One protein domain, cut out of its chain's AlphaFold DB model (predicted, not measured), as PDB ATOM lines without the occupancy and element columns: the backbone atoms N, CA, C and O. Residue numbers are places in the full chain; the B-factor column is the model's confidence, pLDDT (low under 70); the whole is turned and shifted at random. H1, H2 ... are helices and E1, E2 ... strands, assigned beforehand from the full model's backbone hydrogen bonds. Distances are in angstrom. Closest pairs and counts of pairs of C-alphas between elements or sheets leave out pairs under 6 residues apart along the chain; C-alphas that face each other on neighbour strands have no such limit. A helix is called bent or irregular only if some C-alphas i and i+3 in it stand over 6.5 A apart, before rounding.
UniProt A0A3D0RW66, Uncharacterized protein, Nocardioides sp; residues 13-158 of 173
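AT A GLANCE: This is residues 13 to 158 of the 173 residues of an uncharacterized protein of Nocardioides sp (UniProt A0A3D0RW66). A twisted, curled sheet of five strands makes the core, its long strands E3 and E4 sharply bent, with H2 on one face and H3 and H4 on the opposite face. H1 lies toward one end of the longest axis, and the E3 to E4 link toward the other. The 146 printed residues include four named helices and five named strands, along the chain H1 E1 H2 H3 E2 E3 E4 E5 H4. The mixed sheet runs E1 E2 E3 E4 E5, and the class is mixed, helices and strands. The whole is compact, with a radius of gyration of the C-alphas of 15.3 A and spans of 45 by 32 by 29 A.

HOW THE PARTS SIT: H1, residues 13 to 19, is not on the sheet. Edge strand E1, residues 31 to 36, is parallel to E2, residues 86 to 91, with N 34 and O 88 2.8 A apart. With H2, residues 63 to 71, and H3, residues 78 to 84, they form a strand-helix-strand unit, parallel neighbour strands with helices between, its crossover right-handed. E2, E3, residues 94 to 108, E4, residues 117 to 128, and E5, residues 134 to 136, form a meander of antiparallel hairpins; N 87 and O 99 are 2.9 A apart, N 100 and O 123 2.9 A, N 127 and O 135 3.2 A. E3 bends by 95 degrees at residue 103, E4 by 89 at 125. The closest C-alphas of H2 and E4, Leu 71 and Tyr 120, are 5.3 A apart. H4, residues 142 to 152, is over E3 and E4 at a height over the sheet of 8.3 A. In H1, H2, H3 and H4 every O i to N i+4 pair is within hydrogen-bond range.

IN THESE COORDINATES: H1 begins at C-alpha 13, (287.158, 420.137, 426.248). E3 measures 28.9 A, E4 26.0 A and H4 15.4 A, ending at C-alpha 152, (299.952, 419.785, 414.016).

THE WHOLE: The C-alphas farthest apart, Glu 13 and Asn 111, are 47.6 A apart. The printed part has no cut. The links H1 to E1 and E1 to H2 are long. No printed residue is under 70 in pLDDT.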
ATOM      1  N   GLU A  13     286.431 421.221 426.923       90.25
ATOM      2  CA  GLU A  13     287.158 420.137 426.248       90.25
ATOM      3  C   GLU A  13     288.018 420.635 425.072       90.25
ATOM      4  O   GLU A  13     289.145 420.183 424.882       90.25
ATOM      5  N   GLU A  14     287.531 421.625 424.316       89.56
ATOM      6  CA  GLU A  14     288.261 422.189 423.177       89.56
ATOM      7  C   GLU A  14     289.448 423.040 423.649       89.56
ATOM      8  O   GLU A  14     290.528 423.026 423.053       89.56
ATOM      9  N   VAL A  15     289.275 423.760 424.760       89.19
ATOM     10  CA  VAL A  15     290.347 424.542 425.386       89.19
ATOM     11  C   VAL A  15     291.420 423.617 425.959       89.19
ATOM     12  O   VAL A  15     292.611 423.858 425.745       89.19
ATOM     13  N   GLU A  16     291.028 422.548 426.650       89.94
ATOM     14  CA  GLU A  16     291.939 421.535 427.197       89.94
ATOM     15  C   GLU A  16     292.726 420.828 426.089       89.94
ATOM     16  O   GLU A  16     293.953 420.737 426.170       89.94
ATOM     17  N   GLN A  17     292.061 420.429 425.001       88.19
ATOM     18  CA  GLN A  17     292.705 419.795 423.847       88.19
ATOM     19  C   GLN A  17     293.787 420.679 423.211       88.19
ATOM     20  O   GLN A  17     294.794 420.179 422.705       88.19
ATOM     21  N   LEU A  18     293.587 421.996 423.192       88.19
ATOM     22  CA  LEU A  18     294.564 422.939 422.662       88.19
ATOM     23  C   LEU A  18     295.690 423.198 423.674       88.19
ATOM     24  O   LEU A  18     296.873 423.058 423.358       88.19
ATOM     25  N   THR A  19     295.341 423.558 424.906       89.19
ATOM     26  CA  THR A  19     296.307 423.982 425.934       89.19
ATOM     27  C   THR A  19     297.156 422.843 426.498       89.19
ATOM     28  O   THR A  19     298.300 423.096 426.887       89.19
ATOM     29  N   GLY A  20     296.648 421.607 426.475       88.62
ATOM     30  CA  GLY A  20     297.342 420.401 426.930       88.62
ATOM     31  C   GLY A  20     298.443 419.900 425.991       88.62
ATOM     32  O   GLY A  20     299.210 419.021 426.367       88.62
ATOM     33  N   ARG A  21     298.571 420.467 424.784       92.75
ATOM     34  CA  ARG A  21     299.597 420.059 423.814       92.75
ATOM     35  C   ARG A  21     301.006 420.416 424.281       92.75
ATOM     36  O   ARG A  21     301.267 421.518 424.791       92.75
ATOM     37  N   GLU A  22     301.937 419.510 424.018       94.00
ATOM     38  CA  GLU A  22     303.357 419.747 424.248       94.00
ATOM     39  C   GLU A  22     303.897 420.852 423.339       94.00
ATOM     40  O   GLU A  22     303.382 421.112 422.248       94.00
ATOM     41  N   ARG A  23     304.946 421.535 423.804       94.25
ATOM     42  CA  ARG A  23     305.640 422.535 422.991       94.25
ATOM     43  C   ARG A  23     306.555 421.829 422.003       94.25
ATOM     44  O   ARG A  23     307.381 421.019 422.415       94.25
ATOM     45  N   LEU A  24     306.449 422.197 420.733       95.19
ATOM     46  CA  LEU A  24     307.350 421.723 419.697       95.19
ATOM     47  C   LEU A  24     308.790 422.115 420.035       95.19
ATOM     48  O   LEU A  24     309.052 423.250 420.439       95.19
ATOM     49  N   GLN A  25     309.707 421.170 419.857       92.88
ATOM     50  CA  GLN A  25     311.144 421.390 419.939       92.88
ATOM     51  C   GLN A  25     311.754 421.059 418.584       92.88
ATOM     52  O   GLN A  25     311.426 420.032 417.989       92.88
ATOM     53  N   VAL A  26     312.640 421.929 418.118       90.00
ATOM     54  CA  VAL A  26     313.474 421.682 416.943       90.00
ATOM     55  C   VAL A  26     314.844 421.243 417.450       90.00
ATOM     56  O   VAL A  26     315.359 421.805 418.414       90.00
ATOM     57  N   THR A  27     315.411 420.200 416.850       87.69
ATOM     58  CA  THR A  27     316.724 419.657 417.237       87.69
ATOM     59  C   THR A  27     317.841 420.085 416.288       87.69
ATOM     60  O   THR A  27     319.005 420.066 416.674       87.69
ATOM     61  N   ALA A  28     317.498 420.490 415.062       85.69
ATOM     62  CA  ALA A  28     318.416 421.006 414.055       85.69
ATOM     63  C   ALA A  28     317.663 421.897 413.055       85.69
ATOM     64  O   ALA A  28     316.486 421.657 412.786       85.69
ATOM     65  N   GLY A  29     318.354 422.886 412.483       87.06
ATOM     66  CA  GLY A  29     317.746 423.862 411.571       87.06
ATOM     67  C   GLY A  29     316.789 424.827 412.275       87.06
ATOM     68  O   GLY A  29     316.681 424.823 413.499       87.06
ATOM     69  N   ALA A  30     316.100 425.663 411.500       91.31
ATOM     70  CA  ALA A  30     315.197 426.685 412.020       91.31
ATOM     71  C   ALA A  30     313.819 426.557 411.364       91.31
ATOM     72  O   ALA A  30     313.656 426.855 410.181       91.31
ATOM     73  N   LEU A  31     312.811 426.142 412.133       95.88
ATOM     74  CA  LEU A  31     311.469 425.952 411.589       95.88
ATOM     75  C   LEU A  31     310.805 427.307 411.343       95.88
ATOM     76  O   LEU A  31     310.639 428.101 412.270       95.88
ATOM     77  N   THR A  32     310.402 427.564 410.100       97.56
ATOM     78  CA  THR A  32     309.704 428.805 409.742       97.56
ATOM     79  C   THR A  32     308.272 428.777 410.265       97.56
ATOM     80  O   THR A  32     307.531 427.819 410.038       97.56
ATOM     81  N   VAL A  33     307.871 429.849 410.951       98.00
ATOM     82  CA  VAL A  33     306.552 429.980 411.574       98.00
ATOM     83  C   VAL A  33     305.920 431.315 411.195       98.00
ATOM     84  O   VAL A  33     306.423 432.375 411.565       98.00
ATOM     85  N   LEU A  34     304.780 431.268 410.514       97.94
ATOM     86  CA  LEU A  34     303.877 432.395 410.327       97.94
ATOM     87  C   LEU A  34     302.852 432.436 411.453       97.94
ATOM     88  O   LEU A  34     301.986 431.572 411.547       97.94
ATOM     89  N   ARG A  35     302.893 433.497 412.250       96.88
ATOM     90  CA  ARG A  35     301.835 433.850 413.196       96.88
ATOM     91  C   ARG A  35     300.805 434.703 412.475       96.88
ATOM     92  O   ARG A  35     301.133 435.779 411.976       96.88
ATOM     93  N   THR A  36     299.575 434.216 412.426       95.38
ATOM     94  CA  THR A  36     298.471 434.871 411.734       95.38
ATOM     95  C   THR A  36     297.313 435.150 412.684       95.38
ATOM     96  O   THR A  36     297.090 434.423 413.656       95.38
ATOM     97  N   ASP A  37     296.585 436.223 412.395       94.00
ATOM     98  CA  ASP A  37     295.340 436.558 413.074       94.00
ATOM     99  C   ASP A  37     294.146 435.874 412.396       94.00
ATOM    100  O   ASP A  37     294.276 435.108 411.438       94.00
ATOM    101  N   ALA A  38     292.953 436.122 412.924       94.56
ATOM    102  CA  ALA A  38     291.723 435.656 412.307       94.56
ATOM    103  C   ALA A  38     291.509 436.241 410.900       94.56
ATOM    104  O   ALA A  38     292.011 437.316 410.580       94.56
ATOM    105  N   ARG A  39     290.725 435.530 410.078       95.31
ATOM    106  CA  ARG A  39     290.358 435.956 408.724       95.31
ATOM    107  C   ARG A  39     289.741 437.352 408.725       95.31
ATOM    108  O   ARG A  39     288.707 437.571 409.355       95.31
ATOM    109  N   GLU A  40     290.311 438.238 407.922       95.06
ATOM    110  CA  GLU A  40     289.784 439.566 407.614       95.06
ATOM    111  C   GLU A  40     289.846 439.820 406.108       95.06
ATOM    112  O   GLU A  40     290.648 439.223 405.386       95.06
ATOM    113  N   GLN A  41     288.968 440.689 405.606       94.25
ATOM    114  CA  GLN A  41     288.985 441.055 404.194       94.25
ATOM    115  C   GLN A  41     290.259 441.844 403.884       94.25
ATOM    116  O   GLN A  41     290.647 442.733 404.639       94.25
ATOM    117  N   ALA A  42     290.916 441.522 402.770       92.25
ATOM    118  CA  ALA A  42     292.087 442.274 402.344       92.25
ATOM    119  C   ALA A  42     291.708 443.734 402.046       92.25
ATOM    120  O   ALA A  42     290.749 444.005 401.319       92.25
ATOM    121  N   ASP A  43     292.486 444.672 402.587       90.38
ATOM    122  CA  ASP A  43     292.295 446.101 402.353       90.38
ATOM    123  C   ASP A  43     292.767 446.479 400.942       90.38
ATOM    124  O   ASP A  43     293.950 446.724 400.686       90.38
ATOM    125  N   ARG A  44     291.812 446.516 400.010       87.38
ATOM    126  CA  ARG A  44     292.046 446.875 398.605       87.38
ATOM    127  C   ARG A  44     292.333 448.355 398.400       87.38
ATOM    128  O   ARG A  44     292.963 448.691 397.401       87.38
ATOM    129  N   ALA A  45     291.910 449.226 399.315       87.38
ATOM    130  CA  ALA A  45     292.241 450.645 399.233       87.38
ATOM    131  C   ALA A  45     293.728 450.856 399.536       87.38
ATOM    132  O   ALA A  45     294.400 451.628 398.857       87.38
ATOM    133  N   LYS A  46     294.259 450.111 400.511       84.00
ATOM    134  CA  LYS A  46     295.678 450.150 400.873       84.00
ATOM    135  C   LYS A  46     296.565 449.370 399.903       84.00
ATOM    136  O   LYS A  46     297.679 449.802 399.615       84.00
ATOM    137  N   TYR A  47     296.090 448.229 399.400       84.50
ATOM    138  CA  TYR A  47     296.866 447.328 398.543       84.50
ATOM    139  C   TYR A  47     296.076 446.901 397.291       84.50
ATOM    140  O   TYR A  47     295.659 445.746 397.183       84.50
ATOM    141  N   PRO A  48     295.879 447.800 396.310       85.06
ATOM    142  CA  PRO A  48     295.018 447.532 395.153       85.06
ATOM    143  C   PRO A  48     295.525 446.390 394.263       85.06
ATOM    144  O   PRO A  48     294.724 445.641 393.708       85.06
ATOM    145  N   GLN A  49     296.848 446.224 394.172       85.25
ATOM    146  CA  GLN A  49     297.499 445.187 393.361       85.25
ATOM    147  C   GLN A  49     297.625 443.834 394.078       85.25
ATOM    148  O   GLN A  49     298.109 442.869 393.493       85.25
ATOM    149  N   ASP A  50     297.235 443.739 395.352       87.38
ATOM    150  CA  ASP A  50     297.337 442.488 396.097       87.38
ATOM    151  C   ASP A  50     296.186 441.554 395.709       87.38
ATOM    152  O   ASP A  50     295.031 441.884 395.972       87.38
ATOM    153  N   PRO A  51     296.441 440.389 395.091       85.25
ATOM    154  CA  PRO A  51     295.373 439.528 394.597       85.25
ATOM    155  C   PRO A  51     294.574 438.857 395.723       85.25
ATOM    156  O   PRO A  51     293.478 438.359 395.458       85.25
ATOM    157  N   ARG A  52     295.059 438.863 396.973       92.69
ATOM    158  CA  ARG A  52     294.424 438.164 398.098       92.69
ATOM    159  C   ARG A  52     293.030 438.712 398.385       92.69
ATOM    160  O   ARG A  52     292.809 439.919 398.482       92.69
ATOM    161  N   ARG A  53     292.056 437.816 398.532       93.62
ATOM    162  CA  ARG A  53     290.714 438.168 399.024       93.62
ATOM    163  C   ARG A  53     290.709 438.329 400.543       93.62
ATOM    164  O   ARG A  53     290.065 439.238 401.064       93.62
ATOM    165  N   TRP A  54     291.445 437.453 401.218       95.44
ATOM    166  CA  TRP A  54     291.493 437.343 402.667       95.44
ATOM    167  C   TRP A  54     292.921 437.482 403.184       95.44
ATOM    168  O   TRP A  54     293.882 437.050 402.546       95.44
ATOM    169  N   MET A  55     293.021 438.062 404.370       94.12
ATOM    170  CA  MET A  55     294.180 438.048 405.254       94.12
ATOM    171  C   MET A  55     293.841 437.173 406.456       94.12
ATOM    172  O   MET A  55     292.664 437.037 406.776       94.12
ATOM    173  N   GLY A  56     294.833 436.631 407.158       95.25
ATOM    174  CA  GLY A  56     294.561 435.842 408.360       95.25
ATOM    175  C   GLY A  56     294.169 434.392 408.063       95.25
ATOM    176  O   GLY A  56     294.385 433.881 406.964       95.25
ATOM    177  N   PHE A  57     293.585 433.732 409.060       97.19
ATOM    178  CA  PHE A  57     293.103 432.355 408.977       97.19
ATOM    179  C   PHE A  57     291.641 432.212 409.417       97.19
ATOM    180  O   PHE A  57     291.213 432.763 410.436       97.19
ATOM    181  N   HIS A  58     290.892 431.380 408.694       97.25
ATOM    182  CA  HIS A  58     289.646 430.778 409.166       97.25
ATOM    183  C   HIS A  58     289.565 429.327 408.703       97.25
ATOM    184  O   HIS A  58     289.969 429.014 407.584       97.25
ATOM    185  N   VAL A  59     288.957 428.465 409.518       96.44
ATOM    186  CA  VAL A  59     288.764 427.035 409.199       96.44
ATOM    187  C   VAL A  59     287.989 426.776 407.898       96.44
ATOM    188  O   VAL A  59     288.084 425.694 407.334       96.44
ATOM    189  N   GLU A  60     287.251 427.774 407.408       95.56
ATOM    190  CA  GLU A  60     286.450 427.712 406.173       95.56
ATOM    191  C   GLU A  60     287.172 428.248 404.927       95.56
ATOM    192  O   GLU A  60     286.535 428.384 403.887       95.56
ATOM    193  N   HIS A  61     288.457 428.619 404.999       96.94
ATOM    194  CA  HIS A  61     289.197 428.964 403.776       96.94
ATOM    195  C   HIS A  61     289.131 427.797 402.784       96.94
ATOM    196  O   HIS A  61     289.272 426.642 403.192       96.94
ATOM    197  N   THR A  62     289.019 428.066 401.485       96.38
ATOM    198  CA  THR A  62     289.431 427.055 400.493       96.38
ATOM    199  C   THR A  62     290.946 426.833 400.575       96.38
ATOM    200  O   THR A  62     291.649 427.594 401.245       96.38
ATOM    201  N   ASP A  63     291.475 425.781 399.954       96.44
ATOM    202  CA  ASP A  63     292.930 425.578 399.933       96.44
ATOM    203  C   ASP A  63     293.635 426.743 399.216       96.44
ATOM    204  O   ASP A  63     294.629 427.255 399.726       96.44
ATOM    205  N   GLU A  64     293.053 427.272 398.133       95.81
ATOM    206  CA  GLU A  64     293.595 428.431 397.415       95.81
ATOM    207  C   GLU A  64     293.539 429.711 398.257       95.81
ATOM    208  O   GLU A  64     294.489 430.494 398.279       95.81
ATOM    209  N   GLU A  65     292.438 429.945 398.980       96.62
ATOM    210  CA  GLU A  65     292.323 431.098 399.878       96.62
ATOM    211  C   GLU A  65     293.317 430.999 401.041       96.62
ATOM    212  O   GLU A  65     293.860 432.016 401.483       96.62
ATOM    213  N   LEU A  66     293.549 429.796 401.574       97.75
ATOM    214  CA  LEU A  66     294.515 429.552 402.643       97.75
ATOM    215  C   LEU A  66     295.948 429.757 402.151       97.75
ATOM    216  O   LEU A  66     296.719 430.433 402.829       97.75
ATOM    217  N   GLU A  67     296.295 429.219 400.986       97.44
ATOM    218  CA  GLU A  67     297.610 429.376 400.367       97.44
ATOM    219  C   GLU A  67     297.896 430.849 400.076       97.44
ATOM    220  O   GLU A  67     298.911 431.390 400.522       97.44
ATOM    221  N   ALA A  68     296.955 431.535 399.421       95.56
ATOM    222  CA  ALA A  68     297.078 432.952 399.113       95.56
ATOM    223  C   ALA A  68     297.255 433.789 400.387       95.56
ATOM    224  O   ALA A  68     298.102 434.677 400.415       95.56
ATOM    225  N   ALA A  69     296.503 433.505 401.455       96.62
ATOM    226  CA  ALA A  69     296.643 434.215 402.723       96.62
ATOM    227  C   ALA A  69     297.948 433.880 403.469       96.62
ATOM    228  O   ALA A  69     298.446 434.729 404.209       96.62
ATOM    229  N   SER A  70     298.498 432.673 403.286       97.75
ATOM    230  CA  SER A  70     299.604 432.139 404.095       97.75
ATOM    231  C   SER A  70     300.980 432.273 403.461       97.75
ATOM    232  O   SER A  70     301.952 432.404 404.194       97.75
ATOM    233  N   LEU A  71     301.109 432.235 402.135       97.50
ATOM    234  CA  LEU A  71     302.418 432.167 401.470       97.50
ATOM    235  C   LEU A  71     302.872 433.487 400.843       97.50
ATOM    236  O   LEU A  71     303.982 433.566 400.322       97.50
ATOM    237  N   ARG A  72     302.060 434.547 400.920       94.44
ATOM    238  CA  ARG A  72     302.414 435.902 400.469       94.44
ATOM    239  C   ARG A  72     301.688 436.951 401.300       94.44
ATOM    240  O   ARG A  72     300.605 436.671 401.796       94.44
ATOM    241  N   TRP A  73     302.184 438.175 401.473       93.94
ATOM    242  CA  TRP A  73     303.512 438.708 401.143       93.94
ATOM    243  C   TRP A  73     304.275 438.994 402.439       93.94
ATOM    244  O   TRP A  73     303.866 439.872 403.214       93.94
ATOM    245  N   TRP A  74     305.394 438.306 402.672       94.56
ATOM    246  CA  TRP A  74     306.061 438.318 403.978       94.56
ATOM    247  C   TRP A  74     307.470 438.887 403.940       94.56
ATOM    248  O   TRP A  74     308.298 438.463 403.137       94.56
ATOM    249  N   ARG A  75     307.773 439.788 404.880       94.69
ATOM    250  CA  ARG A  75     309.166 440.095 405.219       94.69
ATOM    251  C   ARG A  75     309.741 438.899 405.967       94.69
ATOM    252  O   ARG A  75     309.189 438.492 406.989       94.69
ATOM    253  N   SER A  76     310.795 438.318 405.421       94.94
ATOM    254  CA  SER A  76     311.425 437.097 405.923       94.94
ATOM    255  C   SER A  76     312.833 436.965 405.339       94.94
ATOM    256  O   SER A  76     313.239 437.772 404.507       94.94
ATOM    257  N   ASP A  77     313.577 435.972 405.810       94.62
ATOM    258  CA  ASP A  77     314.871 435.564 405.283       94.62
ATOM    259  C   ASP A  77     314.603 434.396 404.323       94.62
ATOM    260  O   ASP A  77     314.302 433.290 404.779       94.62
ATOM    261  N   PRO A  78     314.626 434.624 402.999       95.31
ATOM    262  CA  PRO A  78     314.249 433.598 402.039       95.31
ATOM    263  C   PRO A  78     315.189 432.394 402.060       95.31
ATOM    264  O   PRO A  78     314.713 431.297 401.793       95.31
ATOM    265  N   SER A  79     316.465 432.562 402.417       94.62
ATOM    266  CA  SER A  79     317.398 431.438 402.523       94.62
ATOM    267  C   SER A  79     316.984 430.511 403.663       94.62
ATOM    268  O   SER A  79     316.800 429.323 403.435       94.62
ATOM    269  N   LYS A  80     316.680 431.059 404.850       94.31
ATOM    270  CA  LYS A  80     316.177 430.255 405.981       94.31
ATOM    271  C   LYS A  80     314.878 429.511 405.661       94.31
ATOM    272  O   LYS A  80     314.710 428.368 406.080       94.31
ATOM    273  N   VAL A  81     313.951 430.154 404.946       95.94
ATOM    274  CA  VAL A  81     312.674 429.526 404.573       95.94
ATOM    275  C   VAL A  81     312.889 428.360 403.606       95.94
ATOM    276  O   VAL A  81     312.267 427.311 403.771       95.94
ATOM    277  N   LEU A  82     313.766 428.537 402.615       95.69
ATOM    278  CA  LEU A  82     314.064 427.514 401.614       95.69
ATOM    279  C   LEU A  82     314.867 426.351 402.207       95.69
ATOM    280  O   LEU A  82     314.509 425.205 401.965       95.69
ATOM    281  N   ASP A  83     315.876 426.633 403.033       92.50
ATOM    282  CA  ASP A  83     316.739 425.612 403.640       92.50
ATOM    283  C   ASP A  83     315.970 424.680 404.594       92.50
ATOM    284  O   ASP A  83     316.301 423.503 404.722       92.50
ATOM    285  N   ASN A  84     314.940 425.193 405.276       88.56
ATOM    286  CA  ASN A  84     314.123 424.399 406.196       88.56
ATOM    287  C   ASN A  84     313.028 423.574 405.491       88.56
ATOM    288  O   ASN A  84     312.518 422.621 406.076       88.56
ATOM    289  N   GLU A  85     312.611 423.971 404.287       93.88
ATOM    290  CA  GLU A  85     311.498 423.411 403.499       93.88
ATOM    291  C   GLU A  85     310.115 423.363 404.179       93.88
ATOM    292  O   GLU A  85     309.120 423.171 403.493       93.88
ATOM    293  N   LEU A  86     309.979 423.522 405.497       97.31
ATOM    294  CA  LEU A  86     308.692 423.507 406.199       97.31
ATOM    295  C   LEU A  86     308.264 424.911 406.632       97.31
ATOM    296  O   LEU A  86     309.063 425.704 407.132       97.31
ATOM    297  N   PHE A  87     306.974 425.203 406.495       98.19
ATOM    298  CA  PHE A  87     306.391 426.494 406.849       98.19
ATOM    299  C   PHE A  87     305.097 426.287 407.636       98.19
ATOM    300  O   PHE A  87     304.067 425.880 407.089       98.19
ATOM    301  N   VAL A  88     305.158 426.536 408.944       98.44
ATOM    302  CA  VAL A  88     304.026 426.370 409.863       98.44
ATOM    303  C   VAL A  88     303.213 427.653 409.903       98.44
ATOM    304  O   VAL A  88     303.764 428.724 410.128       98.44
ATOM    305  N   VAL A  89     301.896 427.553 409.771       98.44
ATOM    306  CA  VAL A  89     300.974 428.665 410.019       98.44
ATOM    307  C   VAL A  89     300.313 428.444 411.369       98.44
ATOM    308  O   VAL A  89     299.763 427.369 411.612       98.44
ATOM    309  N   THR A  90     300.337 429.443 412.245       97.75
ATOM    310  CA  THR A  90     299.750 429.367 413.583       97.75
ATOM    311  C   THR A  90     298.753 430.485 413.840       97.75
ATOM    312  O   THR A  90     298.974 431.632 413.459       97.75
ATOM    313  N   VAL A  91     297.687 430.163 414.574       95.62
ATOM    314  CA  VAL A  91     296.876 431.153 415.293       95.62
ATOM    315  C   VAL A  91     297.268 431.070 416.763       95.62
ATOM    316  O   VAL A  91     297.190 430.002 417.379       95.62
ATOM    317  N   ALA A  92     297.745 432.184 417.323       92.19
ATOM    318  CA  ALA A  92     298.488 432.187 418.583       92.19
ATOM    319  C   ALA A  92     299.634 431.148 418.548       92.19
ATOM    320  O   ALA A  92     300.571 431.292 417.763       92.19
ATOM    321  N   THR A  93     299.552 430.091 419.364       94.62
ATOM    322  CA  THR A  93     300.562 429.013 419.419       94.62
ATOM    323  C   THR A  93     300.123 427.724 418.726       94.62
ATOM    324  O   THR A  93     300.861 426.741 418.742       94.62
ATOM    325  N   PHE A  94     298.927 427.693 418.136       95.75
ATOM    326  CA  PHE A  94     298.337 426.478 417.577       95.75
ATOM    327  C   PHE A  94     298.582 426.406 416.075       95.75
ATOM    328  O   PHE A  94     298.129 427.305 415.362       95.75
ATOM    329  N   PRO A  95     299.262 425.361 415.577       97.81
ATOM    330  CA  PRO A  95     299.382 425.122 414.147       97.81
ATOM    331  C   PRO A  95     298.010 424.886 413.518       97.81
ATOM    332  O   PRO A  95     297.239 424.037 413.968       97.81
ATOM    333  N   VAL A  96     297.715 425.662 412.481       98.12
ATOM    334  CA  VAL A  96     296.466 425.606 411.714       98.12
ATOM    335  C   VAL A  96     296.690 425.160 410.276       98.12
ATOM    336  O   VAL A  96     295.768 424.629 409.661       98.12
ATOM    337  N   ALA A  97     297.909 425.312 409.762       98.56
ATOM    338  CA  ALA A  97     298.332 424.741 408.495       98.56
ATOM    339  C   ALA A  97     299.837 424.464 408.497       98.56
ATOM    340  O   ALA A  97     300.597 425.075 409.255       98.56
ATOM    341  N   LEU A  98     300.264 423.560 407.625       98.69
ATOM    342  CA  LEU A  98     301.664 423.271 407.362       98.69
ATOM    343  C   LEU A  98     301.873 423.139 405.861       98.69
ATOM    344  O   LEU A  98     301.179 422.355 405.214       98.69
ATOM    345  N   TYR A  99     302.867 423.849 405.342       98.62
ATOM    346  CA  TYR A  99     303.303 423.746 403.956       98.62
ATOM    347  C   TYR A  99     304.703 423.156 403.874       98.62
ATOM    348  O   TYR A  99     305.551 423.423 404.729       98.62
ATOM    349  N   ARG A 100     304.944 422.398 402.806       97.94
ATOM    350  CA  ARG A 100     306.281 422.195 402.258       97.94
ATOM    351  C   ARG A 100     306.551 423.312 401.260       97.94
ATOM    352  O   ARG A 100     305.799 423.444 400.304       97.94
ATOM    353  N   ILE A 101     307.601 424.086 401.456       97.81
ATOM    354  CA  ILE A 101     308.063 425.109 400.527       97.81
ATOM    355  C   ILE A 101     308.847 424.441 399.399       97.81
ATOM    356  O   ILE A 101     309.737 423.630 399.641       97.81
ATOM    357  N   LEU A 102     308.486 424.779 398.165       96.81
ATOM    358  CA  LEU A 102     309.099 424.257 396.940       96.81
ATOM    359  C   LEU A 102     310.021 425.284 396.277       96.81
ATOM    360  O   LEU A 102     310.870 424.926 395.465       96.81
ATOM    361  N   GLY A 103     309.854 426.562 396.615       97.44
ATOM    362  CA  GLY A 103     310.632 427.646 396.041       97.44
ATOM    363  C   GLY A 103     310.136 429.020 396.473       97.44
ATOM    364  O   GLY A 103     309.149 429.164 397.198       97.44
ATOM    365  N   ARG A 104     310.841 430.053 396.007       97.38
ATOM    366  CA  ARG A 104     310.382 431.441 396.081       97.38
ATOM    367  C   ARG A 104     309.792 431.819 394.728       97.38
ATOM    368  O   ARG A 104     310.535 431.932 393.757       97.38
ATOM    369  N   ALA A 105     308.489 432.051 394.710       96.56
ATOM    370  CA  ALA A 105     307.731 432.357 393.508       96.56
ATOM    371  C   ALA A 105     307.947 433.800 393.039       96.56
ATOM    372  O   ALA A 105     308.063 434.062 391.846       96.56
ATOM    373  N   ASP A 106     307.979 434.749 393.982       95.88
ATOM    374  CA  ASP A 106     308.072 436.174 393.664       95.88
ATOM    375  C   ASP A 106     308.602 437.005 394.850       95.88
ATOM    376  O   ASP A 106     308.685 436.545 395.997       95.88
ATOM    377  N   SER A 107     308.971 438.255 394.578       95.69
ATOM    378  CA  SER A 107     309.405 439.238 395.560       95.69
ATOM    379  C   SER A 107     309.020 440.650 395.127       95.69
ATOM    380  O   SER A 107     309.333 441.074 394.022       95.69
ATOM    381  N   ILE A 108     308.441 441.422 396.047       93.56
ATOM    382  CA  ILE A 108     308.093 442.829 395.816       93.56
ATOM    383  C   ILE A 108     308.709 443.720 396.892       93.56
ATOM    384  O   ILE A 108     308.719 443.363 398.069       93.56
ATOM    385  N   THR A 109     309.163 444.908 396.506       93.12
ATOM    386  CA  THR A 109     309.512 445.984 397.442       93.12
ATOM    387  C   THR A 109     308.500 447.099 397.239       93.12
ATOM    388  O   THR A 109     308.284 447.545 396.113       93.12
ATOM    389  N   ARG A 110     307.820 447.506 398.311       87.31
ATOM    390  CA  ARG A 110     306.860 448.612 398.248       87.31
ATOM    391  C   ARG A 110     307.601 449.939 398.370       87.31
ATOM    392  O   ARG A 110     308.656 449.991 398.986       87.31
ATOM    393  N   ASN A 111     307.028 451.003 397.814       85.88
ATOM    394  CA  ASN A 111     307.659 452.328 397.786       85.88
ATOM    395  C   ASN A 111     307.963 452.900 399.186       85.88
ATOM    396  O   ASN A 111     308.814 453.771 399.309       85.88
ATOM    397  N   ASP A 112     307.254 452.438 400.218       86.88
ATOM    398  CA  ASP A 112     307.385 452.838 401.621       86.88
ATOM    399  C   ASP A 112     308.198 451.843 402.474       86.88
ATOM    400  O   ASP A 112     308.197 451.930 403.702       86.88
ATOM    401  N   GLU A 113     308.864 450.862 401.856       88.56
ATOM    402  CA  GLU A 113     309.587 449.802 402.558       88.56
ATOM    403  C   GLU A 113     311.004 449.607 401.996       88.56
ATOM    404  O   GLU A 113     311.183 449.427 400.799       88.56
ATOM    405  N   ASP A 114     312.010 449.521 402.871       90.12
ATOM    406  CA  ASP A 114     313.406 449.267 402.462       90.12
ATOM    407  C   ASP A 114     313.744 447.773 402.327       90.12
ATOM    408  O   ASP A 114     314.846 447.395 401.930       90.12
ATOM    409  N   THR A 115     312.810 446.898 402.703       90.81
ATOM    410  CA  THR A 115     313.011 445.444 402.706       90.81
ATOM    411  C   THR A 115     311.962 444.760 401.840       90.81
ATOM    412  O   THR A 115     310.775 445.091 401.942       90.81
ATOM    413  N   PRO A 116     312.368 443.797 400.992       94.62
ATOM    414  CA  PRO A 116     311.433 443.086 400.143       94.62
ATOM    415  C   PRO A 116     310.490 442.203 400.964       94.62
ATOM    416  O   PRO A 116     310.801 441.725 402.059       94.62
ATOM    417  N   ARG A 117     309.324 441.946 400.383       95.12
ATOM    418  CA  ARG A 117     308.375 440.927 400.815       95.12
ATOM    419  C   ARG A 117     308.373 439.795 399.806       95.12
ATOM    420  O   ARG A 117     308.377 440.037 398.602       95.12
ATOM    421  N   HIS A 118     308.299 438.573 400.301       96.50
ATOM    422  CA  HIS A 118     308.404 437.371 399.492       96.50
ATOM    423  C   HIS A 118     307.068 436.642 399.378       96.50
ATOM    424  O   HIS A 118     306.231 436.688 400.290       96.50
ATOM    425  N   HIS A 119     306.896 435.984 398.238       97.19
ATOM    426  CA  HIS A 119     305.870 434.992 397.969       97.19
ATOM    427  C   HIS A 119     306.561 433.646 397.721       97.19
ATOM    428  O   HIS A 119     307.518 433.569 396.947       97.19
ATOM    429  N   TYR A 120     306.088 432.604 398.395       98.12
ATOM    430  CA  TYR A 120     306.625 431.251 398.302       98.12
ATOM    431  C   TYR A 120     305.658 430.311 397.591       98.12
ATOM    432  O   TYR A 120     304.453 430.394 397.812       98.12
ATOM    433  N   ASP A 121     306.208 429.386 396.809       97.56
ATOM    434  CA  ASP A 121     305.457 428.241 396.300       97.56
ATOM    435  C   ASP A 121     305.474 427.139 397.356       97.56
ATOM    436  O   ASP A 121     306.527 426.838 397.933       97.56
ATOM    437  N   GLY A 122     304.325 426.513 397.603       96.75
ATOM    438  CA  GLY A 122     304.235 425.461 398.600       96.75
ATOM    439  C   GLY A 122     303.204 424.387 398.287       96.75
ATOM    440  O   GLY A 122     302.204 424.626 397.626       96.75
ATOM    441  N   GLN A 123     303.455 423.188 398.804       97.38
ATOM    442  CA  GLN A 123     302.511 422.078 398.843       97.38
ATOM    443  C   GLN A 123     301.895 422.014 400.241       97.38
ATOM    444  O   GLN A 123     302.614 421.882 401.237       97.38
ATOM    445  N   LEU A 124     300.568 422.083 400.335       98.25
ATOM    446  CA  LEU A 124     299.863 421.943 401.604       98.25
ATOM    447  C   LEU A 124     300.022 420.515 402.151       98.25
ATOM    448  O   LEU A 124     299.583 419.549 401.533       98.25
ATOM    449  N   LEU A 125     300.633 420.375 403.329       98.50
ATOM    450  CA  LEU A 125     300.836 419.089 404.001       98.50
ATOM    451  C   LEU A 125     299.740 418.777 405.015       98.50
ATOM    452  O   LEU A 125     299.398 417.608 405.208       98.50
ATOM    453  N   ALA A 126     299.221 419.797 405.698       98.44
ATOM    454  CA  ALA A 126     298.133 419.639 406.652       98.44
ATOM    455  C   ALA A 126     297.373 420.946 406.879       98.44
ATOM    456  O   ALA A 126     297.962 422.023 406.791       98.44
ATOM    457  N   ARG A 127     296.090 420.852 407.242       97.88
ATOM    458  CA  ARG A 127     295.282 422.002 407.675       97.88
ATOM    459  C   ARG A 127     294.171 421.621 408.644       97.88
ATOM    460  O   ARG A 127     293.651 420.506 408.596       97.88
ATOM    461  N   VAL A 128     293.812 422.572 409.499       97.38
ATOM    462  CA  VAL A 128     292.664 422.502 410.408       97.38
ATOM    463  C   VAL A 128     291.388 422.919 409.674       97.38
ATOM    464  O   VAL A 128     291.374 423.883 408.907       97.38
ATOM    465  N   HIS A 129     290.309 422.201 409.961       95.69
ATOM    466  CA  HIS A 129     288.952 422.386 409.451       95.69
ATOM    467  C   HIS A 129     287.965 422.597 410.613       95.69
ATOM    468  O   HIS A 129     288.368 422.507 411.782       95.69
ATOM    469  N   PRO A 130     286.675 422.879 410.339       91.75
ATOM    470  CA  PRO A 130     285.667 422.979 411.388       91.75
ATOM    471  C   PRO A 130     285.673 421.766 412.334       91.75
ATOM    472  O   PRO A 130     285.925 420.627 411.924       91.75
ATOM    473  N   GLY A 131     285.432 422.026 413.621       89.12
ATOM    474  CA  GLY A 131     285.475 421.003 414.672       89.12
ATOM    475  C   GLY A 131     286.884 420.504 415.015       89.12
ATOM    476  O   GLY A 131     287.023 419.385 415.496       89.12
ATOM    477  N   MET A 132     287.928 421.298 414.731       90.31
ATOM    478  CA  MET A 132     289.345 420.959 414.965       90.31
ATOM    479  C   MET A 132     289.815 419.667 414.278       90.31
ATOM    480  O   MET A 132     290.817 419.065 414.675       90.31
ATOM    481  N   SER A 133     289.113 419.243 413.227       93.56
ATOM    482  CA  SER A 133     289.548 418.129 412.392       93.56
ATOM    483  C   SER A 133     290.761 418.545 411.555       93.56
ATOM    484  O   SER A 133     290.885 419.703 411.156       93.56
ATOM    485  N   VAL A 134     291.690 417.615 411.318       96.69
ATOM    486  CA  VAL A 134     292.922 417.885 410.561       96.69
ATOM    487  C   VAL A 134     293.016 416.929 409.385       96.69
ATOM    488  O   VAL A 134     293.001 415.711 409.570       96.69
ATOM    489  N   THR A 135     293.155 417.475 408.180       97.31
ATOM    490  CA  THR A 135     293.489 416.695 406.982       97.31
ATOM    491  C   THR A 135     294.994 416.706 406.767       97.31
ATOM    492  O   THR A 135     295.633 417.733 406.979       97.31
ATOM    493  N   TYR A 136     295.543 415.580 406.311       97.38
ATOM    494  CA  TYR A 136     296.959 415.423 405.972       97.38
ATOM    495  C   TYR A 136     297.092 414.971 404.516       97.38
ATOM    496  O   TYR A 136     296.345 414.085 404.087       97.38
ATOM    497  N   ALA A 137     298.062 415.524 403.791       95.00
ATOM    498  CA  ALA A 137     298.396 415.116 402.429       95.00
ATOM    499  C   ALA A 137     298.812 413.636 402.390       95.00
ATOM    500  O   ALA A 137     299.644 413.188 403.186       95.00
ATOM    501  N   GLN A 138     298.204 412.861 401.489       92.19
ATOM    502  CA  GLN A 138     298.450 411.415 401.370       92.19
ATOM    503  C   GLN A 138     299.598 411.098 400.404       92.19
ATOM    504  O   GLN A 138     300.311 410.111 400.583       92.19
ATOM    505  N   ASP A 139     299.794 411.963 399.417       91.25
ATOM    506  CA  ASP A 139     300.828 411.920 398.384       91.25
ATOM    507  C   ASP A 139     302.197 412.426 398.871       91.25
ATOM    508  O   ASP A 139     303.222 412.140 398.255       91.25
ATOM    509  N   ALA A 140     302.248 413.129 400.006       92.38
ATOM    510  CA  ALA A 140     303.502 413.577 400.601       92.38
ATOM    511  C   ALA A 140     304.373 412.391 401.075       92.38
ATOM    512  O   ALA A 140     303.835 411.421 401.621       92.38
ATOM    513  N   PRO A 141     305.716 412.462 400.958       94.31
ATOM    514  CA  PRO A 141     306.644 411.479 401.520       94.31
ATOM    515  C   PRO A 141     306.359 411.115 402.984       94.31
ATOM    516  O   PRO A 141     305.983 411.962 403.795       94.31
ATOM    517  N   GLY A 142     306.595 409.850 403.353       94.12
ATOM    518  CA  GLY A 142     306.238 409.320 404.678       94.12
ATOM    519  C   GLY A 142     306.808 410.115 405.857       94.12
ATOM    520  O   GLY A 142     306.085 410.376 406.817       94.12
ATOM    521  N   HIS A 143     308.060 410.570 405.757       94.38
ATOM    522  CA  HIS A 143     308.694 411.388 406.792       94.38
ATOM    523  C   HIS A 143     308.016 412.761 406.949       94.38
ATOM    524  O   HIS A 143     307.766 413.182 408.077       94.38
ATOM    525  N   LEU A 144     307.617 413.417 405.849       95.56
ATOM    526  CA  LEU A 144     306.879 414.685 405.903       95.56
ATOM    527  C   LEU A 144     305.500 414.506 406.534       95.56
ATOM    528  O   LEU A 144     305.070 415.350 407.313       95.56
ATOM    529  N   ARG A 145     304.819 413.384 406.272       95.56
ATOM    530  CA  ARG A 145     303.538 413.082 406.934       95.56
ATOM    531  C   ARG A 145     303.702 412.876 408.439       95.56
ATOM    532  O   ARG A 145     302.835 413.296 409.205       95.56
ATOM    533  N   MET A 146     304.787 412.235 408.874       95.44
ATOM    534  CA  MET A 146     305.096 412.072 410.300       95.44
ATOM    535  C   MET A 146     305.384 413.422 410.964       95.44
ATOM    536  O   MET A 146     304.776 413.732 411.988       95.44
ATOM    537  N   MET A 147     306.233 414.247 410.343       95.75
ATOM    538  CA  MET A 147     306.525 415.606 410.810       95.75
ATOM    539  C   MET A 147     305.260 416.464 410.865       95.75
ATOM    540  O   MET A 147     305.018 417.136 411.863       95.75
ATOM    541  N   ALA A 148     304.403 416.383 409.844       97.75
ATOM    542  CA  ALA A 148     303.136 417.098 409.816       97.75
ATOM    543  C   ALA A 148     302.246 416.727 411.000       97.75
ATOM    544  O   ALA A 148     301.731 417.613 411.673       97.75
ATOM    545  N   ARG A 149     302.102 415.434 411.311       97.19
ATOM    546  CA  ARG A 149     301.330 414.987 412.481       97.19
ATOM    547  C   ARG A 149     301.908 415.538 413.778       97.19
ATOM    548  O   ARG A 149     301.155 416.109 414.558       97.19
ATOM    549  N   GLN A 150     303.222 415.423 413.971       96.44
ATOM    550  CA  GLN A 150     303.905 415.911 415.172       96.44
ATOM    551  C   GLN A 150     303.735 417.424 415.358       96.44
ATOM    552  O   GLN A 150     303.389 417.881 416.448       96.44
ATOM    553  N   ILE A 151     303.947 418.205 414.295       97.12
ATOM    554  CA  ILE A 151     303.788 419.661 414.322       97.12
ATOM    555  C   ILE A 151     302.329 420.004 414.621       97.12
ATOM    556  O   ILE A 151     302.059 420.723 415.580       97.12
ATOM    557  N   MET A 152     301.374 419.447 413.875       97.75
ATOM    558  CA  MET A 152     299.952 419.785 414.016       97.75
ATOM    559  C   MET A 152     299.355 419.375 415.372       97.75
ATOM    560  O   MET A 152     298.377 419.985 415.809       97.75
ATOM    561  N   SER A 153     299.945 418.400 416.074       96.31
ATOM    562  CA  SER A 153     299.557 418.007 417.439       96.31
ATOM    563  C   SER A 153     300.269 418.783 418.553       96.31
ATOM    564  O   SER A 153     300.024 418.518 419.727       96.31
ATOM    565  N   SER A 154     301.141 419.735 418.220       96.75
ATOM    566  CA  SER A 154     301.955 420.486 419.184       96.75
ATOM    567  C   SER A 154     301.481 421.934 419.374       96.75
ATOM    568  O   SER A 154     300.543 422.401 418.720       96.75
ATOM    569  N   ARG A 155     302.147 422.660 420.277       96.06
ATOM    570  CA  ARG A 155     302.172 424.128 420.320       96.06
ATOM    571  C   ARG A 155     303.498 424.644 419.793       96.06
ATOM    572  O   ARG A 155     304.556 424.236 420.261       96.06
ATOM    573  N   THR A 156     303.435 425.609 418.891       94.25
ATOM    574  CA  THR A 156     304.603 426.294 418.336       94.25
ATOM    575  C   THR A 156     304.709 427.682 418.955       94.25
ATOM    576  O   THR A 156     303.778 428.483 418.871       94.25
ATOM    577  N   VAL A 157     305.831 427.966 419.616       92.38
ATOM    578  CA  VAL A 157     306.062 429.237 420.314       92.38
ATOM    579  C   VAL A 157     307.298 429.896 419.722       92.38
ATOM    580  O   VAL A 157     308.399 429.384 419.882       92.38
ATOM    581  N   VAL A 158     307.110 431.038 419.062       92.50
ATOM    582  CA  VAL A 158     308.200 431.846 418.499       92.50
ATOM    583  C   VAL A 158     308.077 433.297 418.948       92.50
ATOM    584  O   VAL A 158     306.969 433.820 419.106       92.50
TER     585      VAL A 158